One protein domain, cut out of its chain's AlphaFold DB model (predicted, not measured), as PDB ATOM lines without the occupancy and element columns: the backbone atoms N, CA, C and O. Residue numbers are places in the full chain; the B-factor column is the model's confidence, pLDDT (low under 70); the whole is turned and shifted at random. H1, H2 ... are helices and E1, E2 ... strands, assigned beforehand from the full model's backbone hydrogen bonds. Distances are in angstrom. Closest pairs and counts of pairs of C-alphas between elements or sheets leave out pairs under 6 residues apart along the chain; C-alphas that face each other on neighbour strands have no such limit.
ATOM      1  N   TYR A   3      96.196 126.567  71.638       83.81
ATOM      2  CA  TYR A   3      96.402 127.010  70.258       83.81
ATOM      3  C   TYR A   3      97.523 126.238  69.554       83.81
ATOM      4  O   TYR A   3      98.182 125.416  70.178       83.81
ATOM      5  N   HIS A   4      97.715 126.469  68.252       79.50
ATOM      6  CA  HIS A   4      98.725 125.775  67.448       79.50
ATOM      7  C   HIS A   4      99.788 126.743  66.914       79.50
ATOM      8  O   HIS A   4      99.437 127.766  66.323       79.50
ATOM      9  N   ILE A   5     101.070 126.400  67.077       70.44
ATOM     10  CA  ILE A   5     102.211 127.070  66.429       70.44
ATOM     11  C   ILE A   5     103.006 126.010  65.663       70.44
ATOM     12  O   ILE A   5     103.428 125.035  66.267       70.44
ATOM     13  N   LYS A   6     103.255 126.210  64.358       60.41
ATOM     14  CA  LYS A   6     104.193 125.397  63.545       60.41
ATOM     15  C   LYS A   6     104.089 123.868  63.783       60.41
ATOM     16  O   LYS A   6     105.106 123.194  63.854       60.41
ATOM     17  N   ASN A   7     102.859 123.349  63.854       64.88
ATOM     18  CA  ASN A   7     102.459 121.947  64.102       64.88
ATOM     19  C   ASN A   7     102.415 121.462  65.562       64.88
ATOM     20  O   ASN A   7     101.826 120.411  65.806       64.88
ATOM     21  N   ASP A   8     102.881 122.242  66.536       73.50
ATOM     22  CA  ASP A   8     102.732 121.911  67.955       73.50
ATOM     23  C   ASP A   8     101.444 122.496  68.535       73.50
ATOM     24  O   ASP A   8     101.076 123.646  68.279       73.50
ATOM     25  N   SER A   9     100.737 121.694  69.332       86.75
ATOM     26  CA  SER A   9      99.613 122.170  70.138       86.75
ATOM     27  C   SER A   9     100.151 122.676  71.472       86.75
ATOM     28  O   SER A   9     100.837 121.941  72.174       86.75
ATOM     29  N   ILE A  10      99.848 123.921  71.827       90.56
ATOM     30  CA  ILE A  10     100.357 124.602  73.019       90.56
ATOM     31  C   ILE A  10      99.197 124.922  73.957       90.56
ATOM     32  O   ILE A  10      98.161 125.436  73.530       90.56
ATOM     33  N   ILE A  11      99.387 124.646  75.247       92.00
ATOM     34  CA  ILE A  11      98.569 125.160  76.345       92.00
ATOM     35  C   ILE A  11      99.362 126.268  77.031       92.00
ATOM     36  O   ILE A  11     100.403 126.015  77.628       92.00
ATOM     37  N   GLU A  12      98.856 127.495  76.956       92.81
ATOM     38  CA  GLU A  12      99.414 128.654  77.648       92.81
ATOM     39  C   GLU A  12      98.539 129.057  78.836       92.81
ATOM     40  O   GLU A  12      97.335 129.306  78.684       92.81
ATOM     41  N   THR A  13      99.158 129.173  80.003       92.62
ATOM     42  CA  THR A  13      98.558 129.664  81.242       92.62
ATOM     43  C   THR A  13      99.236 130.971  81.627       92.62
ATOM     44  O   THR A  13     100.458 131.086  81.577       92.62
ATOM     45  N   ARG A  14      98.440 131.973  82.009       93.75
ATOM     46  CA  ARG A  14      98.943 133.273  82.461       93.75
ATOM     47  C   ARG A  14      98.412 133.589  83.844       93.75
ATOM     48  O   ARG A  14      97.217 133.428  84.087       93.75
ATOM     49  N   LYS A  15      99.279 134.096  84.714       94.00
ATOM     50  CA  LYS A  15      98.907 134.566  86.049       94.00
ATOM     51  C   LYS A  15      98.921 136.084  86.075       94.00
ATOM     52  O   LYS A  15      99.956 136.698  85.819       94.00
ATOM     53  N   TYR A  16      97.783 136.675  86.420       92.19
ATOM     54  CA  TYR A  16      97.650 138.114  86.608       92.19
ATOM     55  C   TYR A  16      97.317 138.438  88.065       92.19
ATOM     56  O   TYR A  16      96.597 137.684  88.717       92.19
ATOM     57  N   GLN A  17      97.803 139.575  88.557       91.69
ATOM     58  CA  GLN A  17      97.361 140.169  89.819       91.69
ATOM     59  C   GLN A  17      97.077 141.651  89.587       91.69
ATOM     60  O   GLN A  17      97.953 142.379  89.129       91.69
ATOM     61  N   ASP A  18      95.848 142.089  89.862       86.19
ATOM     62  CA  ASP A  18      95.421 143.488  89.716       86.19
ATOM     63  C   ASP A  18      95.739 144.090  88.333       86.19
ATOM     64  O   ASP A  18      96.056 145.268  88.223       86.19
ATOM     65  N   GLY A  19      95.699 143.283  87.265       88.44
ATOM     66  CA  GLY A  19      96.041 143.697  85.897       88.44
ATOM     67  C   GLY A  19      97.536 143.642  85.541       88.44
ATOM     68  O   GLY A  19      97.895 143.907  84.398       88.44
ATOM     69  N   PHE A  20      98.423 143.270  86.463       93.25
ATOM     70  CA  PHE A  20      99.838 143.009  86.177       93.25
ATOM     71  C   PHE A  20     100.057 141.548  85.805       93.25
ATOM     72  O   PHE A  20      99.556 140.659  86.490       93.25
ATOM     73  N   LEU A  21     100.817 141.295  84.741       94.31
ATOM     74  CA  LEU A  21     101.234 139.946  84.366       94.31
ATOM     75  C   LEU A  21     102.399 139.510  85.263       94.31
ATOM     76  O   LEU A  21     103.417 140.197  85.322       94.31
ATOM     77  N   LEU A  22     102.236 138.384  85.958       94.38
ATOM     78  CA  LEU A  22     103.230 137.849  86.893       94.38
ATOM     79  C   LEU A  22     103.925 136.595  86.370       94.38
ATOM     80  O   LEU A  22     105.069 136.337  86.736       94.38
ATOM     81  N   GLU A  23     103.239 135.813  85.537       96.00
ATOM     82  CA  GLU A  23     103.752 134.533  85.055       96.00
ATOM     83  C   GLU A  23     103.135 134.148  83.707       96.00
ATOM     84  O   GLU A  23     101.930 134.334  83.502       96.00
ATOM     85  N   ILE A  24     103.954 133.582  82.817       95.19
ATOM     86  CA  ILE A  24     103.521 132.861  81.613       95.19
ATOM     87  C   ILE A  24     104.110 131.457  81.665       95.19
ATOM     88  O   ILE A  24     105.324 131.291  81.770       95.19
ATOM     89  N   GLU A  25     103.253 130.456  81.519       95.12
ATOM     90  CA  GLU A  25     103.641 129.057  81.393       95.12
ATOM     91  C   GLU A  25     103.093 128.496  80.080       95.12
ATOM     92  O   GLU A  25     101.892 128.591  79.822       95.12
ATOM     93  N   LYS A  26     103.957 127.915  79.245       93.38
ATOM     94  CA  LYS A  26     103.578 127.231  78.004       93.38
ATOM     95  C   LYS A  26     103.960 125.764  78.094       93.38
ATOM     96  O   LYS A  26     105.109 125.437  78.391       93.38
ATOM     97  N   ARG A  27     103.008 124.888  77.791       93.25
ATOM     98  CA  ARG A  27     103.197 123.436  77.732       93.25
ATOM     99  C   ARG A  27     102.780 122.876  76.388       93.25
ATOM    100  O   ARG A  27     101.858 123.400  75.765       93.25
ATOM    101  N   ASN A  28     103.396 121.776  75.978       91.56
ATOM    102  CA  ASN A  28     102.883 120.980  74.873       91.56
ATOM    103  C   ASN A  28     101.551 120.339  75.296       91.56
ATOM    104  O   ASN A  28     101.456 119.698  76.339       91.56
ATOM    105  N   ALA A  29     100.499 120.522  74.505       87.44
ATOM    106  CA  ALA A  29      99.153 120.074  74.839       87.44
ATOM    107  C   ALA A  29      98.970 118.552  74.739       87.44
ATOM    108  O   ALA A  29      98.010 118.033  75.304       87.44
ATOM    109  N   SER A  30      99.837 117.867  73.992       86.56
ATOM    110  CA  SER A  30      99.779 116.420  73.770       86.56
ATOM    111  C   SER A  30     100.630 115.656  74.785       86.56
ATOM    112  O   SER A  30     100.203 114.613  75.265       86.56
ATOM    113  N   THR A  31     101.811 116.175  75.134       88.38
ATOM    114  CA  THR A  31     102.758 115.510  76.053       88.38
ATOM    115  C   THR A  31     102.769 116.097  77.465       88.38
ATOM    116  O   THR A  31     103.347 115.504  78.370       88.38
ATOM    117  N   ASN A  32     102.138 117.257  77.673       87.62
ATOM    118  CA  ASN A  32     102.180 118.046  78.910       87.62
ATOM    119  C   ASN A  32     103.592 118.519  79.333       87.62
ATOM    120  O   ASN A  32     103.800 118.975  80.465       87.62
ATOM    121  N   GLU A  33     104.561 118.447  78.420       92.00
ATOM    122  CA  GLU A  33     105.932 118.909  78.628       92.00
ATOM    123  C   GLU A  33     105.990 120.435  78.771       92.00
ATOM    124  O   GLU A  33     105.316 121.160  78.036       92.00
ATOM    125  N   LEU A  34     106.783 120.930  79.728       91.56
ATOM    126  CA  LEU A  34     106.995 122.361  79.944       91.56
ATOM    127  C   LEU A  34     107.937 122.919  78.875       91.56
ATOM    128  O   LEU A  34     109.111 122.574  78.850       91.56
ATOM    129  N   LEU A  35     107.426 123.820  78.039       91.12
ATOM    130  CA  LEU A  35     108.197 124.457  76.970       91.12
ATOM    131  C   LEU A  35     108.828 125.766  77.447       91.12
ATOM    132  O   LEU A  35     109.996 126.035  77.189       91.12
ATOM    133  N   VAL A  36     108.043 126.594  78.144       92.50
ATOM    134  CA  VAL A  36     108.468 127.918  78.611       92.50
ATOM    135  C   VAL A  36     107.837 128.200  79.966       92.50
ATOM    136  O   VAL A  36     106.632 128.015  80.143       92.50
ATOM    137  N   LYS A  37     108.634 128.714  80.903       93.69
ATOM    138  CA  LYS A  37     108.153 129.312  82.149       93.69
ATOM    139  C   LYS A  37     108.838 130.655  82.359       93.69
ATOM    140  O   LYS A  37     110.054 130.710  82.512       93.69
ATOM    141  N   LEU A  38     108.058 131.727  82.367       94.44
ATOM    142  CA  LEU A  38     108.535 133.084  82.609       94.44
ATOM    143  C   LEU A  38     107.887 133.634  83.866       94.44
ATOM    144  O   LEU A  38     106.662 133.689  83.951       94.44
ATOM    145  N   ILE A  39     108.714 134.082  84.805       93.69
ATOM    146  CA  ILE A  39     108.287 134.723  86.047       93.69
ATOM    147  C   ILE A  39     108.756 136.178  86.005       93.69
ATOM    148  O   ILE A  39     109.931 136.458  85.776       93.69
ATOM    149  N   TYR A  40     107.835 137.113  86.223       93.00
ATOM    150  CA  TYR A  40     108.115 138.549  86.212       93.00
ATOM    151  C   TYR A  40     108.528 139.013  87.616       93.00
ATOM    152  O   TYR A  40     107.792 139.725  88.302       93.00
ATOM    153  N   GLU A  41     109.697 138.561  88.076       91.25
ATOM    154  CA  GLU A  41     110.198 138.812  89.437       91.25
ATOM    155  C   GLU A  41     110.301 140.305  89.775       91.25
ATOM    156  O   GLU A  41     109.971 140.717  90.887       91.25
ATOM    157  N   ASP A  42     110.684 141.137  88.804       87.75
ATOM    158  CA  ASP A  42     110.769 142.590  88.948       87.75
ATOM    159  C   ASP A  42     109.406 143.226  89.252       87.75
ATOM    160  O   ASP A  42     109.309 144.160  90.051       87.75
ATOM    161  N   ILE A  43     108.337 142.685  88.667       92.38
ATOM    162  CA  ILE A  43     106.962 143.125  88.913       92.38
ATOM    163  C   ILE A  43     106.474 142.633  90.269       92.38
ATOM    164  O   ILE A  43     105.903 143.413  91.032       92.38
ATOM    165  N   ILE A  44     106.726 141.360  90.586       92.69
ATOM    166  CA  ILE A  44     106.354 140.754  91.870       92.69
ATOM    167  C   ILE A  44     107.002 141.532  93.020       92.69
ATOM    168  O   ILE A  44     106.317 141.887  93.982       92.69
ATOM    169  N   LYS A  45     108.293 141.866  92.890       90.81
ATOM    170  CA  LYS A  45     109.024 142.682  93.860       90.81
ATOM    171  C   LYS A  45     108.346 144.037  94.048       90.81
ATOM    172  O   LYS A  45     107.957 144.352  95.166       90.81
ATOM    173  N   LYS A  46     108.102 144.792  92.972       89.62
ATOM    174  CA  LYS A  46     107.454 146.116  93.046       89.62
ATOM    175  C   LYS A  46     106.055 146.075  93.659       89.62
ATOM    176  O   LYS A  46     105.724 146.913  94.492       89.62
ATOM    177  N   LEU A  47     105.239 145.080  93.304       91.38
ATOM    178  CA  LEU A  47     103.927 144.889  93.931       91.38
ATOM    179  C   LEU A  47     104.051 144.576  95.426       91.38
ATOM    180  O   LEU A  47     103.228 145.041  96.212       91.38
ATOM    181  N   SER A  48     105.072 143.816  95.837       90.81
ATOM    182  CA  SER A  48     105.347 143.575  97.255       90.81
ATOM    183  C   SER A  48     105.774 144.845  97.990       90.81
ATOM    184  O   SER A  48     105.343 145.018  99.126       90.81
ATOM    185  N   GLN A  49     106.594 145.708  97.385       90.44
ATOM    186  CA  GLN A  49     107.041 146.964  98.006       90.44
ATOM    187  C   GLN A  49     105.860 147.904  98.270       90.44
ATOM    188  O   GLN A  49     105.713 148.436  99.367       90.44
ATOM    189  N   ILE A  50     104.944 148.008  97.300       89.50
ATOM    190  CA  ILE A  50     103.703 148.781  97.449       89.50
ATOM    191  C   ILE A  50     102.825 148.204  98.567       89.50
ATOM    192  O   ILE A  50     102.308 148.954  99.390       89.50
ATOM    193  N   LYS A  51     102.669 146.873  98.633       88.50
ATOM    194  CA  LYS A  51     101.886 146.216  99.697       88.50
ATOM    195  C   LYS A  51     102.471 146.446 101.092       88.50
ATOM    196  O   LYS A  51     101.710 146.541 102.047       88.50
ATOM    197  N   LYS A  52     103.799 146.514 101.201       89.50
ATOM    198  CA  LYS A  52     104.519 146.766 102.456       89.50
ATOM    199  C   LYS A  52     104.547 148.243 102.864       89.50
ATOM    200  O   LYS A  52     105.031 148.518 103.952       89.50
ATOM    201  N   GLN A  53     104.033 149.149 102.025       83.75
ATOM    202  CA  GLN A  53     104.100 150.600 102.235       83.75
ATOM    203  C   GLN A  53     105.539 151.073 102.497       83.75
ATOM    204  O   GLN A  53     105.783 151.852 103.410       83.75
ATOM    205  N   GLU A  54     106.498 150.564 101.715       86.56
ATOM    206  CA  GLU A  54     107.879 151.054 101.779       86.56
ATOM    207  C   GLU A  54     107.912 152.561 101.457       86.56
ATOM    208  O   GLU A  54     107.306 153.004 100.477       86.56
ATOM    209  N   ASP A  55     108.609 153.345 102.283       72.75
ATOM    210  CA  ASP A  55     108.811 154.777 102.052       72.75
ATOM    211  C   ASP A  55     109.717 155.017 100.825       72.75
ATOM    212  O   ASP A  55     110.587 154.206 100.507       72.75
ATOM    213  N   ASN A  56     109.549 156.165 100.153       75.75
ATOM    214  CA  ASN A  56     110.386 156.632  99.032       75.75
ATOM    215  C   ASN A  56     110.381 155.761  97.755       75.75
ATOM    216  O   ASN A  56     111.409 155.614  97.095       75.75
ATOM    217  N   LEU A  57     109.228 155.215  97.358       83.44
ATOM    218  CA  LEU A  57     109.096 154.561  96.050       83.44
ATOM    219  C   LEU A  57     109.107 155.587  94.902       83.44
ATOM    220  O   LEU A  57     108.296 156.510  94.866       83.44
ATOM    221  N   ASP A  58     109.959 155.362  93.901       83.31
ATOM    222  CA  ASP A  58     110.055 156.130  92.649       83.31
ATOM    223  C   ASP A  58     108.993 155.712  91.610       83.31
ATOM    224  O   ASP A  58     109.076 156.023  90.420       83.31
ATOM    225  N   PHE A  59     107.968 154.971  92.031       88.62
ATOM    226  CA  PHE A  59     106.875 154.530  91.174       88.62
ATOM    227  C   PHE A  59     105.572 154.348  91.949       88.62
ATOM    228  O   PHE A  59     105.546 154.051  93.140       88.62
ATOM    229  N   LYS A  60     104.459 154.435  91.222       89.44
ATOM    230  CA  LYS A  60     103.118 154.091  91.706       89.44
ATOM    231  C   LYS A  60     102.377 153.222  90.703       89.44
ATOM    232  O   LYS A  60     102.778 153.116  89.547       89.44
ATOM    233  N   ILE A  61     101.279 152.595  91.106       90.62
ATOM    234  CA  ILE A  61     100.417 151.890  90.149       90.62
ATOM    235  C   ILE A  61      99.731 152.922  89.241       90.62
ATOM    236  O   ILE A  61      99.255 153.946  89.720       90.62
ATOM    237  N   SER A  62      99.682 152.674  87.929       90.69
ATOM    238  CA  SER A  62      98.996 153.567  86.995       90.69
ATOM    239  C   SER A  62      97.476 153.558  87.187       90.69
ATOM    240  O   SER A  62      96.852 152.505  87.352       90.69
ATOM    241  N   ASP A  63      96.866 154.734  87.035       85.94
ATOM    242  CA  ASP A  63      95.402 154.886  86.943       85.94
ATOM    243  C   ASP A  63      94.874 154.462  85.561       85.94
ATOM    244  O   ASP A  63      93.692 154.190  85.368       85.94
ATOM    245  N   LYS A  64      95.773 154.393  84.573       88.06
ATOM    246  CA  LYS A  64      95.476 153.974  83.201       88.06
ATOM    247  C   LYS A  64      95.680 152.471  83.033       88.06
ATOM    248  O   LYS A  64      96.624 151.902  83.580       88.06
ATOM    249  N   PHE A  65      94.837 151.873  82.199       88.62
ATOM    250  CA  PHE A  65      95.014 150.522  81.672       88.62
ATOM    251  C   PHE A  65      95.608 150.569  80.258       88.62
ATOM    252  O   PHE A  65      95.411 151.530  79.506       88.62
ATOM    253  N   PHE A  66      96.316 149.509  79.896       89.75
ATOM    254  CA  PHE A  66      97.072 149.332  78.661       89.75
ATOM    255  C   PHE A  66      96.602 148.081  77.921       89.75
ATOM    256  O   PHE A  66      95.848 147.276  78.464       89.75
ATOM    257  N   GLY A  67      97.045 147.931  76.672       89.12
ATOM    258  CA  GLY A  67      96.696 146.806  75.803       89.12
ATOM    259  C   GLY A  67      97.082 145.425  76.345       89.12
ATOM    260  O   GLY A  67      97.541 145.274  77.475       89.12
ATOM    261  N   LEU A  68      96.928 144.400  75.509       88.88
ATOM    262  CA  LEU A  68      97.288 143.018  75.857       88.88
ATOM    263  C   LEU A  68      98.792 142.824  76.104       88.88
ATOM    264  O   LEU A  68      99.175 141.973  76.901       88.88
ATOM    265  N   GLU A  69      99.638 143.612  75.437       90.31
ATOM    266  CA  GLU A  69     101.086 143.574  75.640       90.31
ATOM    267  C   GLU A  69     101.472 144.220  76.976       90.31
ATOM    268  O   GLU A  69     101.405 145.447  77.168       90.31
ATOM    269  N   PHE A  70     101.930 143.375  77.894       91.81
ATOM    270  CA  PHE A  70     102.513 143.797  79.148       91.81
ATOM    271  C   PHE A  70     103.992 144.137  78.944       91.81
ATOM    272  O   PHE A  70     104.837 143.261  78.771       91.81
ATOM    273  N   ASN A  71     104.307 145.429  78.964       89.44
ATOM    274  CA  ASN A  71     105.659 145.923  78.744       89.44
ATOM    275  C   ASN A  71     105.939 147.110  79.668       89.44
ATOM    276  O   ASN A  71     105.382 148.193  79.477       89.44
ATOM    277  N   VAL A  72     106.813 146.905  80.652       86.88
ATOM    278  CA  VAL A  72     107.247 147.940  81.605       86.88
ATOM    279  C   VAL A  72     108.620 148.524  81.259       86.88
ATOM    280  O   VAL A  72     109.266 149.107  82.125       86.88
ATOM    281  N   GLY A  73     109.067 148.385  80.008       85.25
ATOM    282  CA  GLY A  73     110.388 148.823  79.543       85.25
ATOM    283  C   GLY A  73     111.307 147.684  79.101       85.25
ATOM    284  O   GLY A  73     112.503 147.907  78.997       85.25
ATOM    285  N   TYR A  74     110.783 146.484  78.844       88.38
ATOM    286  CA  TYR A  74     111.578 145.378  78.307       88.38
ATOM    287  C   TYR A  74     112.013 145.675  76.864       88.38
ATOM    288  O   TYR A  74     111.287 146.329  76.107       88.38
ATOM    289  N   GLN A  75     113.202 145.210  76.486       82.25
ATOM    290  CA  GLN A  75     113.731 145.381  75.131       82.25
ATOM    291  C   GLN A  75     113.020 144.431  74.154       82.25
ATOM    292  O   GLN A  75     112.545 143.372  74.549       82.25
ATOM    293  N   ASN A  76     112.953 144.783  72.865       82.56
ATOM    294  CA  ASN A  76     112.182 144.017  71.867       82.56
ATOM    295  C   ASN A  76     112.619 142.548  71.722       82.56
ATOM    296  O   ASN A  76     111.836 141.725  71.262       82.56
ATOM    297  N   PHE A  77     113.861 142.230  72.088       83.88
ATOM    298  CA  PHE A  77     114.421 140.880  72.051       83.88
ATOM    299  C   PHE A  77     114.360 140.155  73.406       83.88
ATOM    300  O   PHE A  77     114.903 139.064  73.547       83.88
ATOM    301  N   ASP A  78     113.736 140.755  74.420       87.31
ATOM    302  CA  ASP A  78     113.545 140.132  75.725       87.31
ATOM    303  C   ASP A  78     112.484 139.028  75.623       87.31
ATOM    304  O   ASP A  78     111.374 139.258  75.125       87.31
ATOM    305  N   ASN A  79     112.799 137.838  76.141       90.00
ATOM    306  CA  ASN A  79     111.883 136.697  76.157       90.00
ATOM    307  C   ASN A  79     110.536 137.054  76.806       90.00
ATOM    308  O   ASN A  79     109.494 136.567  76.373       90.00
ATOM    309  N   ARG A  80     110.524 137.975  77.782       89.56
ATOM    310  CA  ARG A  80     109.297 138.477  78.413       89.56
ATOM    311  C   ARG A  80     108.343 139.146  77.433       89.56
ATOM    312  O   ARG A  80     107.148 139.137  77.711       89.56
ATOM    313  N   LEU A  81     108.813 139.725  76.326       89.69
ATOM    314  CA  LEU A  81     107.956 140.270  75.263       89.69
ATOM    315  C   LEU A  81     107.710 139.262  74.147       89.69
ATOM    316  O   LEU A  81     106.568 139.115  73.714       89.69
ATOM    317  N   ILE A  82     108.758 138.560  73.707       91.44
ATOM    318  CA  ILE A  82     108.668 137.590  72.606       91.44
ATOM    319  C   ILE A  82     107.605 136.537  72.922       91.44
ATOM    320  O   ILE A  82     106.698 136.297  72.124       91.44
ATOM    321  N   GLU A  83     107.643 135.973  74.127       92.00
ATOM    322  CA  GLU A  83     106.749 134.884  74.511       92.00
ATOM    323  C   GLU A  83     105.289 135.325  74.691       92.00
ATOM    324  O   GLU A  83     104.388 134.487  74.667       92.00
ATOM    325  N   GLN A  84     105.015 136.627  74.802       91.94
ATOM    326  CA  GLN A  84     103.647 137.147  74.836       91.94
ATOM    327  C   GLN A  84     102.980 137.180  73.457       91.94
ATOM    328  O   GLN A  84     101.748 137.197  73.394       91.94
ATOM    329  N   PHE A  85     103.764 137.231  72.374       90.88
ATOM    330  CA  PHE A  85     103.292 137.599  71.039       90.88
ATOM    331  C   PHE A  85     102.171 136.689  70.527       90.88
ATOM    332  O   PHE A  85     101.084 137.175  70.202       90.88
ATOM    333  N   ASP A  86     102.395 135.375  70.506       89.06
ATOM    334  CA  ASP A  86     101.430 134.423  69.948       89.06
ATOM    335  C   ASP A  86     100.140 134.372  70.769       89.06
ATOM    336  O   ASP A  86      99.042 134.524  70.222       89.06
ATOM    337  N   GLY A  87     100.258 134.266  72.096       88.88
ATOM    338  CA  GLY A  87      99.102 134.302  72.990       88.88
ATOM    339  C   GLY A  87      98.325 135.622  72.889       88.88
ATOM    340  O   GLY A  87      97.095 135.608  72.854       88.88
ATOM    341  N   ASN A  88      99.009 136.766  72.748       91.12
ATOM    342  CA  ASN A  88      98.361 138.069  72.547       91.12
ATOM    343  C   ASN A  88      97.638 138.148  71.205       91.12
ATOM    344  O   ASN A  88      96.531 138.679  71.147       91.12
ATOM    345  N   LYS A  89      98.222 137.602  70.136       89.06
ATOM    346  CA  LYS A  89      97.595 137.548  68.809       89.06
ATOM    347  C   LYS A  89      96.293 136.748  68.842       89.06
ATOM    348  O   LYS A  89      95.300 137.151  68.235       89.06
ATOM    349  N   ILE A  90      96.280 135.637  69.572       88.06
ATOM    350  CA  ILE A  90      95.093 134.791  69.716       88.06
ATOM    351  C   ILE A  90      94.040 135.471  70.583       88.06
ATOM    352  O   ILE A  90      92.882 135.540  70.171       88.06
ATOM    353  N   LEU A  91      94.428 136.034  71.732       87.38
ATOM    354  CA  LEU A  91      93.524 136.829  72.567       87.38
ATOM    355  C   LEU A  91      92.900 137.962  71.765       87.38
ATOM    356  O   LEU A  91      91.683 138.097  71.761       87.38
ATOM    357  N   GLN A  92      93.706 138.723  71.026       87.69
ATOM    358  CA  GLN A  92      93.225 139.822  70.199       87.69
ATOM    359  C   GLN A  92      92.207 139.349  69.154       87.69
ATOM    360  O   GLN A  92      91.215 140.040  68.934       87.69
ATOM    361  N   LYS A  93      92.415 138.171  68.545       85.44
ATOM    362  CA  LYS A  93      91.457 137.567  67.609       85.44
ATOM    363  C   LYS A  93      90.127 137.252  68.299       85.44
ATOM    364  O   LYS A  93      89.085 137.672  67.804       85.44
ATOM    365  N   TYR A  94      90.152 136.568  69.443       84.56
ATOM    366  CA  TYR A  94      88.932 136.253  70.199       84.56
ATOM    367  C   TYR A  94      88.202 137.509  70.669       84.56
ATOM    368  O   TYR A  94      86.994 137.625  70.505       84.56
ATOM    369  N   LEU A  95      88.941 138.476  71.198       84.31
ATOM    370  CA  LEU A  95      88.395 139.738  71.673       84.31
ATOM    371  C   LEU A  95      87.759 140.540  70.533       84.31
ATOM    372  O   LEU A  95      86.639 141.017  70.673       84.31
ATOM    373  N   SER A  96      88.403 140.592  69.364       82.81
ATOM    374  CA  SER A  96      87.816 141.239  68.186       82.81
ATOM    375  C   SER A  96      86.532 140.560  67.690       82.81
ATOM    376  O   SER A  96      85.648 141.241  67.179       82.81
ATOM    377  N   LEU A  97      86.396 139.238  67.872       81.00
ATOM    378  CA  LEU A  97      85.149 138.529  67.573       81.00
ATOM    379  C   LEU A  97      84.040 138.945  68.546       81.00
ATOM    380  O   LEU A  97      82.942 139.264  68.099       81.00
ATOM    381  N   PHE A  98      84.330 139.017  69.849       77.25
ATOM    382  CA  PHE A  98      83.368 139.513  70.839       77.25
ATOM    383  C   PHE A  98      82.917 140.948  70.546       77.25
ATOM    384  O   PHE A  98      81.717 141.214  70.563       77.25
ATOM    385  N   ASP A  99      83.845 141.844  70.200       74.75
ATOM    386  CA  ASP A  99      83.498 143.206  69.780       74.75
ATOM    387  C   ASP A  99      82.592 143.220  68.556       74.75
ATOM    388  O   ASP A  99      81.640 143.991  68.516       74.75
ATOM    389  N   SER A 100      82.885 142.394  67.546       72.12
ATOM    390  CA  SER A 100      82.073 142.346  66.328       72.12
ATOM    391  C   SER A 100      80.648 141.872  66.617       72.12
ATOM    392  O   SER A 100      79.696 142.437  66.098       72.12
ATOM    393  N   ILE A 101      80.486 140.905  67.526       71.38
ATOM    394  CA  ILE A 101      79.173 140.409  67.951       71.38
ATOM    395  C   ILE A 101      78.411 141.490  68.731       71.38
ATOM    396  O   ILE A 101      77.200 141.620  68.566       71.38
ATOM    397  N   SER A 113      88.396 148.517  68.711       57.56
ATOM    398  CA  SER A 113      88.456 148.682  70.159       57.56
ATOM    399  C   SER A 113      89.811 148.182  70.646       57.56
ATOM    400  O   SER A 113      90.204 147.030  70.445       57.56
ATOM    401  N   ILE A 114      90.570 149.081  71.261       65.44
ATOM    402  CA  ILE A 114      91.809 148.714  71.929       65.44
ATOM    403  C   ILE A 114      91.401 148.280  73.324       65.44
ATOM    404  O   ILE A 114      91.132 149.117  74.188       65.44
ATOM    405  N   PHE A 115      91.334 146.973  73.537       75.31
ATOM    406  CA  PHE A 115      91.036 146.450  74.855       75.31
ATOM    407  C   PHE A 115      92.167 146.754  75.830       75.31
ATOM    408  O   PHE A 115      93.331 146.453  75.560       75.31
ATOM    409  N   LYS A 116      91.816 147.329  76.978       82.19
ATOM    410  CA  LYS A 116      92.779 147.744  77.994       82.19
ATOM    411  C   LYS A 116      92.749 146.778  79.181       82.19
ATOM    412  O   LYS A 116      91.970 146.972  80.106       82.19
ATOM    413  N   PHE A 117      93.575 145.735  79.133       82.94
ATOM    414  CA  PHE A 117      93.598 144.651  80.123       82.94
ATOM    415  C   PHE A 117      94.748 144.727  81.122       82.94
ATOM    416  O   PHE A 117      94.613 144.240  82.242       82.94
ATOM    417  N   THR A 118      95.885 145.303  80.732       89.81
ATOM    418  CA  THR A 118      97.075 145.300  81.585       89.81
ATOM    419  C   THR A 118      97.227 146.614  82.340       89.81
ATOM    420  O   THR A 118      96.817 147.673  81.867       89.81
ATOM    421  N   ARG A 119      97.829 146.575  83.525       91.25
ATOM    422  CA  ARG A 119      98.291 147.762  84.254       91.25
ATOM    423  C   ARG A 119      99.804 147.858  84.176       91.25
ATOM    424  O   ARG A 119     100.486 146.877  83.890       91.25
ATOM    425  N   ARG A 120     100.333 149.059  84.402       92.31
ATOM    426  CA  ARG A 120     101.775 149.316  84.474       92.31
ATOM    427  C   ARG A 120     102.070 150.158  85.708       92.31
ATOM    428  O   ARG A 120     101.168 150.707  86.339       92.31
ATOM    429  N   PHE A 121     103.340 150.263  86.058       91.75
ATOM    430  CA  PHE A 121     103.769 151.275  87.013       91.75
ATOM    431  C   PHE A 121     103.883 152.622  86.297       91.75
ATOM    432  O   PHE A 121     104.312 152.662  85.144       91.75
ATOM    433  N   LYS A 122     103.481 153.701  86.969       91.06
ATOM    434  CA  LYS A 122     103.838 155.067  86.608       91.06
ATOM    435  C   LYS A 122     105.094 155.449  87.388       91.06
ATOM    436  O   LYS A 122     105.032 155.510  88.615       91.06
ATOM    437  N   TYR A 123     106.197 155.684  86.692       88.12
ATOM    438  CA  TYR A 123     107.457 156.115  87.294       88.12
ATOM    439  C   TYR A 123     107.398 157.607  87.628       88.12
ATOM    440  O   TYR A 123     106.797 158.394  86.893       88.12
ATOM    441  N   MET A 124     107.965 157.972  88.772       83.12
ATOM    442  CA  MET A 124     108.046 159.331  89.287       83.12
ATOM    443  C   MET A 124     109.521 159.702  89.373       83.12
ATOM    444  O   MET A 124     110.262 159.129  90.164       83.12
TER     445      MET A 124
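This is residues 3 to 101 and 113 to 124 of the 470 residues of an uncharacterized protein of Schleiferia thermophila str. Yellowstone (UniProt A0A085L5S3). A long, twisted sheet of four strands, E1 to E4, makes one part of this domain, and a small two-strand ribbon, E5 and E6, lies beyond the end of the sheet where E2 ends and E3 begins, with H1 near both. The long helix H3 meets the sheet near its first turns, with residues 86 to 90, and runs away from it, while along the chain the looping residues 67 to 78 and then the short H2 follow E5 and come before H3. The printed part has 111 residues, with three named helices and six named strands in the order E1 E2 E3 E4 H1 E5 H2 H3 E6, a mixed class. Both sheets are antiparallel, the larger in the order E1 - E2 - E3 - E4, a meander in which each strand is the antiparallel neighbour of the one before. The whole is only just compact, close to loose, with a radius of gyration of the C-alphas of 15.8 A and spans of 50 by 36 by 24 A.

Find C-alpha 3 at (96.402, 127.010, 70.258), where E1, residues 3 to 5, begins. E2, residues 8 to 17, runs 29.0 A, and E3, residues 20 to 28, runs 24.9 A. E4 is residues 34 to 39, and H1, residues 41 to 51, measures 15.1 A. E5, residues 59 to 66, bends by 78 degrees at residue 63. H2 is residues 79 to 82; H3, residues 85 to 101, runs 24.5 A to C-alpha 101 at (79.173, 140.409, 67.951). E6, residues 118 to 123, ends at (107.457, 156.115, 87.294).

Start at the hairpin of E2 and E3, where N 13 and O 25 are 2.8 A apart, within hydrogen-bond range. The pairing of E2 is staggered: its residues 8 to 10 pair with E1, with N 10 and O 3 at 2.8 A, and its residues 10 to 17 with E3. On the other side of E3, E4 has N 38 and O 24 at 2.8 A. H1, H2 and H3 are on this sheet, but each only grazes it, with residues 41 to 47, 79 to 80 and 86 to 90. The closest C-alphas of E3 and H1 are those of Leu 22 and Ile 44, 6.6 A apart; those of E3 and E6 are Phe 20 and Arg 119, 5.4 A. In the ribbon, N 66 and O 118 are 2.7 A apart. In H1 and H3 every O i to N i+4 pair is within hydrogen-bond range; H2 is too short for one.

The C-alphas of Asn 7 and Asp 55, the two farthest apart, are 50.6 A apart, and residues 51 to 56 stand free. Residues 102 to 112 are not printed, and C-alphas 101 and 113 across the cut are 12.6 A apart. The link from E5 to H2 is long. Confidence is under 70 at residues 6 to 7 and 113 to 114.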